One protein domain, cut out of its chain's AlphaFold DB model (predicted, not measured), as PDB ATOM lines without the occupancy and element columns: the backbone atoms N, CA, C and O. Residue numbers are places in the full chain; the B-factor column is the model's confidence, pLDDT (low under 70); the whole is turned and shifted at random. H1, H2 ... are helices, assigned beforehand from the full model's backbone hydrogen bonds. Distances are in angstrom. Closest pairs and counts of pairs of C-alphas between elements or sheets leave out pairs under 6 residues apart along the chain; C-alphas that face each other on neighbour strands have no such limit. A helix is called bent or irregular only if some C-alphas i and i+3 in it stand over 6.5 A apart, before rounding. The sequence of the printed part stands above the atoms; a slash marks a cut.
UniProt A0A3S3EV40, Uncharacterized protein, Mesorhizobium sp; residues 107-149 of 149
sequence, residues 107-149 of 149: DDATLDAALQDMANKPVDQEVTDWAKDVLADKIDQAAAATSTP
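Overview. This is residues 107 to 149 of the 149 residues of an uncharacterized protein of Mesorhizobium sp (UniProt A0A3S3EV40). A short helix, H1, crosses the first arm, H2a, of a long bent helix, H2, and residues 133 to 149, with the second arm H2b, stick out and make the length. The 43 printed residues hold two named helices, H1 then H2, and no named strand: the class is all helix. The whole is loose, with a radius of gyration of the C-alphas of 12.5 A, a rod spanning 42 by 17 by 16 A.

Arrangement. H1, residues 108 to 118, touches H2a, residues 125 to 134, about perpendicular at 88 degrees; their closest C-alphas, of Asp 112 and Thr 128, are 6.4 A apart. H2b, residues 137 to 146, is apart from H1. In H1, H2a and H2b every O i to N i+4 pair is within hydrogen-bond range.

Along the chain. H1 begins at C-alpha 108 (-48.691, -21.738, 55.554) and is 15.2 A long. H2, residues 125 to 146, was assigned as one helix by its hydrogen bonds but is bent: C-alphas 134 and 137 are 6.8 A apart. H2a, 14.2 A, and H2b, 14.4 A, stand at a steep tilt of 49 degrees; H2b ends at C-alpha 146 (-55.232, -1.950, 46.082).

Size, cuts and confidence. The C-alphas farthest apart, of Lys 121 and Pro 149, are 42.3 A apart. The printed part has no cut, and the link from H1 to H2 is short. Residues 147 to 149 have pLDDT under 70.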
ATOM      1  N   ASP A 107     -52.775 -18.965  55.202       91.81
ATOM      2  CA  ASP A 107     -51.903 -19.725  56.096       91.81
ATOM      3  C   ASP A 107     -50.773 -20.444  55.341       91.81
ATOM      4  O   ASP A 107     -50.757 -20.534  54.108       91.81
ATOM      5  N   ASP A 108     -49.827 -20.993  56.098       88.75
ATOM      6  CA  ASP A 108     -48.691 -21.738  55.554       88.75
ATOM      7  C   ASP A 108     -49.136 -22.935  54.711       88.75
ATOM      8  O   ASP A 108     -48.536 -23.204  53.678       88.75
ATOM      9  N   ALA A 109     -50.234 -23.605  55.074       88.56
ATOM     10  CA  ALA A 109     -50.745 -24.741  54.314       88.56
ATOM     11  C   ALA A 109     -51.227 -24.330  52.912       88.56
ATOM     12  O   ALA A 109     -51.027 -25.071  51.945       88.56
ATOM     13  N   THR A 110     -51.833 -23.144  52.771       88.69
ATOM     14  CA  THR A 110     -52.203 -22.599  51.456       88.69
ATOM     15  C   THR A 110     -50.978 -22.250  50.612       88.69
ATOM     16  O   THR A 110     -50.985 -22.497  49.402       88.69
ATOM     17  N   LEU A 111     -49.910 -21.736  51.234       91.12
ATOM     18  CA  LEU A 111     -48.643 -21.476  50.554       91.12
ATOM     19  C   LEU A 111     -47.952 -22.783  50.144       91.12
ATOM     20  O   LEU A 111     -47.553 -22.921  48.990       91.12
ATOM     21  N   ASP A 112     -47.878 -23.762  51.041       89.31
ATOM     22  CA  ASP A 112     -47.269 -25.070  50.800       89.31
ATOM     23  C   ASP A 112     -47.955 -25.812  49.661       89.31
ATOM     24  O   ASP A 112     -47.281 -26.353  48.785       89.31
ATOM     25  N   ALA A 113     -49.290 -25.806  49.621       88.31
ATOM     26  CA  ALA A 113     -50.049 -26.400  48.526       88.31
ATOM     27  C   ALA A 113     -49.720 -25.722  47.183       88.31
ATOM     28  O   ALA A 113     -49.453 -26.399  46.188       88.31
ATOM     29  N   ALA A 114     -49.660 -24.385  47.161       88.81
ATOM     30  CA  ALA A 114     -49.298 -23.632  45.962       88.81
ATOM     31  C   ALA A 114     -47.842 -23.885  45.524       88.81
ATOM     32  O   ALA A 114     -47.560 -23.984  44.326       88.81
ATOM     33  N   LEU A 115     -46.918 -24.025  46.479       89.00
ATOM     34  CA  LEU A 115     -45.521 -24.363  46.218       89.00
ATOM     35  C   LEU A 115     -45.372 -25.806  45.723       89.00
ATOM     36  O   LEU A 115     -44.618 -26.029  44.780       89.00
ATOM     37  N   GLN A 116     -46.104 -26.774  46.282       87.12
ATOM     38  CA  GLN A 116     -46.070 -28.183  45.864       87.12
ATOM     39  C   GLN A 116     -46.570 -28.364  44.428       87.12
ATOM     40  O   GLN A 116     -45.969 -29.112  43.657       87.12
ATOM     41  N   ASP A 117     -47.600 -27.620  44.020       83.75
ATOM     42  CA  ASP A 117     -48.092 -27.622  42.635       83.75
ATOM     43  C   ASP A 117     -47.046 -27.084  41.629       83.75
ATOM     44  O   ASP A 117     -47.042 -27.427  40.431       83.75
ATOM     45  N   MET A 118     -46.121 -26.245  42.105       79.38
ATOM     46  CA  MET A 118     -45.020 -25.681  41.324       79.38
ATOM     47  C   MET A 118     -43.744 -26.526  41.369       79.38
ATOM     48  O   MET A 118     -43.059 -26.641  40.344       79.38
ATOM     49  N   ALA A 119     -43.419 -27.087  42.528       80.12
ATOM     50  CA  ALA A 119     -42.154 -27.736  42.807       80.12
ATOM     51  C   ALA A 119     -42.075 -29.134  42.177       80.12
ATOM     52  O   ALA A 119     -43.024 -29.909  42.159       80.12
ATOM     53  N   ASN A 120     -40.889 -29.485  41.678       71.31
ATOM     54  CA  ASN A 120     -40.564 -30.865  41.293       71.31
ATOM     55  C   ASN A 120     -39.899 -31.642  42.451       71.31
ATOM     56  O   ASN A 120     -39.390 -32.742  42.243       71.31
ATOM     57  N   LYS A 121     -39.833 -31.043  43.646       72.38
ATOM     58  CA  LYS A 121     -39.211 -31.567  44.869       72.38
ATOM     59  C   LYS A 121     -40.156 -31.337  46.060       72.38
ATOM     60  O   LYS A 121     -41.039 -30.491  45.931       72.38
ATOM     61  N   PRO A 122     -39.983 -32.060  47.183       80.31
ATOM     62  CA  PRO A 122     -40.749 -31.802  48.399       80.31
ATOM     63  C   PRO A 122     -40.621 -30.340  48.836       80.31
ATOM     64  O   PRO A 122     -39.537 -29.767  48.731       80.31
ATOM     65  N   VAL A 123     -41.726 -29.763  49.304       86.19
ATOM     66  CA  VAL A 123     -41.741 -28.475  50.005       86.19
ATOM     67  C   VAL A 123     -41.566 -28.791  51.483       86.19
ATOM     68  O   VAL A 123     -42.382 -29.513  52.055       86.19
ATOM     69  N   ASP A 124     -40.460 -28.330  52.053       89.50
ATOM     70  CA  ASP A 124     -40.205 -28.355  53.488       89.50
ATOM     71  C   ASP A 124     -40.320 -26.937  54.060       89.50
ATOM     72  O   ASP A 124     -40.476 -25.963  53.323       89.50
ATOM     73  N   GLN A 125     -40.233 -26.829  55.385       87.75
ATOM     74  CA  GLN A 125     -40.398 -25.554  56.074       87.75
ATOM     75  C   GLN A 125     -39.377 -24.495  55.624       87.75
ATOM     76  O   GLN A 125     -39.728 -23.323  55.540       87.75
ATOM     77  N   GLU A 126     -38.139 -24.884  55.296       89.25
ATOM     78  CA  GLU A 126     -37.108 -23.939  54.842       89.25
ATOM     79  C   GLU A 126     -37.478 -23.345  53.475       89.25
ATOM     80  O   GLU A 126     -37.325 -22.143  53.248       89.25
ATOM     81  N   VAL A 127     -38.036 -24.163  52.577       88.25
ATOM     82  CA  VAL A 127     -38.570 -23.699  51.289       88.25
ATOM     83  C   VAL A 127     -39.773 -22.775  51.484       88.25
ATOM     84  O   VAL A 127     -39.879 -21.767  50.780       88.25
ATOM     85  N   THR A 128     -40.663 -23.088  52.425       88.69
ATOM     86  CA  THR A 128     -41.832 -22.260  52.752       88.69
ATOM     87  C   THR A 128     -41.421 -20.904  53.311       88.69
ATOM     88  O   THR A 128     -41.914 -19.875  52.847       88.69
ATOM     89  N   ASP A 129     -40.478 -20.875  54.250       91.12
ATOM     90  CA  ASP A 129     -39.996 -19.637  54.863       91.12
ATOM     91  C   ASP A 129     -39.241 -18.770  53.844       91.12
ATOM     92  O   ASP A 129     -39.524 -17.578  53.718       91.12
ATOM     93  N   TRP A 130     -38.382 -19.374  53.011       91.44
ATOM     94  CA  TRP A 130     -37.750 -18.669  51.891       91.44
ATOM     95  C   TRP A 130     -38.782 -18.082  50.920       91.44
ATOM     96  O   TRP A 130     -38.636 -16.952  50.449       91.44
ATOM     97  N   ALA A 131     -39.840 -18.835  50.606       89.75
ATOM     98  CA  ALA A 131     -40.888 -18.361  49.714       89.75
ATOM     99  C   ALA A 131     -41.651 -17.175  50.318       89.75
ATOM    100  O   ALA A 131     -41.941 -16.229  49.590       89.75
ATOM    101  N   LYS A 132     -41.940 -17.178  51.625       90.25
ATOM    102  CA  LYS A 132     -42.560 -16.028  52.305       90.25
ATOM    103  C   LYS A 132     -41.698 -14.777  52.184       90.25
ATOM    104  O   LYS A 132     -42.221 -13.744  51.772       90.25
ATOM    105  N   ASP A 133     -40.397 -14.889  52.446       91.62
ATOM    106  CA  ASP A 133     -39.462 -13.763  52.332       91.62
ATOM    107  C   ASP A 133     -39.424 -13.198  50.905       91.62
ATOM    108  O   ASP A 133     -39.472 -11.986  50.698       91.62
ATOM    109  N   VAL A 134     -39.401 -14.067  49.891       90.75
ATOM    110  CA  VAL A 134     -39.411 -13.644  48.480       90.75
ATOM    111  C   VAL A 134     -40.750 -13.027  48.067       90.75
ATOM    112  O   VAL A 134     -40.790 -12.134  47.215       90.75
ATOM    113  N   LEU A 135     -41.859 -13.517  48.621       93.12
ATOM    114  CA  LEU A 135     -43.197 -13.027  48.300       93.12
ATOM    115  C   LEU A 135     -43.570 -11.758  49.073       93.12
ATOM    116  O   LEU A 135     -44.478 -11.069  48.617       93.12
ATOM    117  N   ALA A 136     -42.873 -11.414  50.158       93.50
ATOM    118  CA  ALA A 136     -43.158 -10.236  50.979       93.50
ATOM    119  C   ALA A 136     -43.227  -8.943  50.145       93.50
ATOM    120  O   ALA A 136     -44.261  -8.285  50.120       93.50
ATOM    121  N   ASP A 137     -42.197  -8.657  49.343       92.25
ATOM    122  CA  ASP A 137     -42.165  -7.477  48.458       92.25
ATOM    123  C   ASP A 137     -43.313  -7.480  47.425       92.25
ATOM    124  O   ASP A 137     -43.883  -6.445  47.081       92.25
ATOM    125  N   LYS A 138     -43.726  -8.663  46.950       92.00
ATOM    126  CA  LYS A 138     -44.872  -8.780  46.032       92.00
ATOM    127  C   LYS A 138     -46.204  -8.532  46.728       92.00
ATOM    128  O   LYS A 138     -47.110  -7.993  46.095       92.00
ATOM    129  N   ILE A 139     -46.332  -8.955  47.982       94.50
ATOM    130  CA  ILE A 139     -47.503  -8.695  48.820       94.50
ATOM    131  C   ILE A 139     -47.602  -7.194  49.078       94.50
ATOM    132  O   ILE A 139     -48.653  -6.627  48.801       94.50
ATOM    133  N   ASP A 140     -46.499  -6.541  49.451       93.19
ATOM    134  CA  ASP A 140     -46.452  -5.092  49.666       93.19
ATOM    135  C   ASP A 140     -46.840  -4.312  48.399       93.19
ATOM    136  O   ASP A 140     -47.667  -3.399  48.442       93.19
ATOM    137  N   GLN A 141     -46.314  -4.699  47.232       91.25
ATOM    138  CA  GLN A 141     -46.693  -4.085  45.953       91.25
ATOM    139  C   GLN A 141     -48.177  -4.291  45.618       91.25
ATOM    140  O   GLN A 141     -48.840  -3.368  45.139       91.25
ATOM    141  N   ALA A 142     -48.713  -5.490  45.854       91.62
ATOM    142  CA  ALA A 142     -50.125  -5.785  45.624       91.62
ATOM    143  C   ALA A 142     -51.036  -5.033  46.611       91.62
ATOM    144  O   ALA A 142     -52.111  -4.560  46.227       91.62
ATOM    145  N   ALA A 143     -50.596  -4.865  47.858       91.62
ATOM    146  CA  ALA A 143     -51.296  -4.084  48.864       91.62
ATOM    147  C   ALA A 143     -51.329  -2.606  48.461       91.62
ATOM    148  O   ALA A 143     -52.415  -2.037  48.361       91.62
ATOM    149  N   ALA A 144     -50.186  -2.027  48.086       90.00
ATOM    150  CA  ALA A 144     -50.085  -0.643  47.620       90.00
ATOM    151  C   ALA A 144     -50.938  -0.359  46.366       90.00
ATOM    152  O   ALA A 144     -51.501   0.724  46.216       90.00
ATOM    153  N   ALA A 145     -51.068  -1.332  45.459       85.62
ATOM    154  CA  ALA A 145     -51.896  -1.196  44.260       85.62
ATOM    155  C   ALA A 145     -53.410  -1.234  44.546       85.62
ATOM    156  O   ALA A 145     -54.202  -0.789  43.714       85.62
ATOM    157  N   THR A 146     -53.819  -1.789  45.689       76.31
ATOM    158  CA  THR A 146     -55.232  -1.950  46.082       76.31
ATOM    159  C   THR A 146     -55.653  -1.014  47.215       76.31
ATOM    160  O   THR A 146     -56.849  -0.841  47.461       76.31
ATOM    161  N   SER A 147     -54.694  -0.350  47.865       65.56
ATOM    162  CA  SER A 147     -54.913   0.786  48.753       65.56
ATOM    163  C   SER A 147     -55.142   2.057  47.925       65.56
ATOM    164  O   SER A 147     -54.258   2.898  47.783       65.56
ATOM    165  N   THR A 148     -56.308   2.191  47.298       46.66
ATOM    166  CA  THR A 148     -56.699   3.462  46.666       46.66
ATOM    167  C   THR A 148     -56.821   4.551  47.752       46.66
ATOM    168  O   THR A 148     -57.378   4.234  48.809       46.66
ATOM    169  N   PRO A 149     -56.307   5.782  47.534       45.53
ATOM    170  CA  PRO A 149     -56.465   6.905  48.466       45.53
ATOM    171  C   PRO A 149     -57.924   7.322  48.677       45.53
ATOM    172  O   PRO A 149     -58.744   7.124  47.746       45.53
TER     173      PRO A 149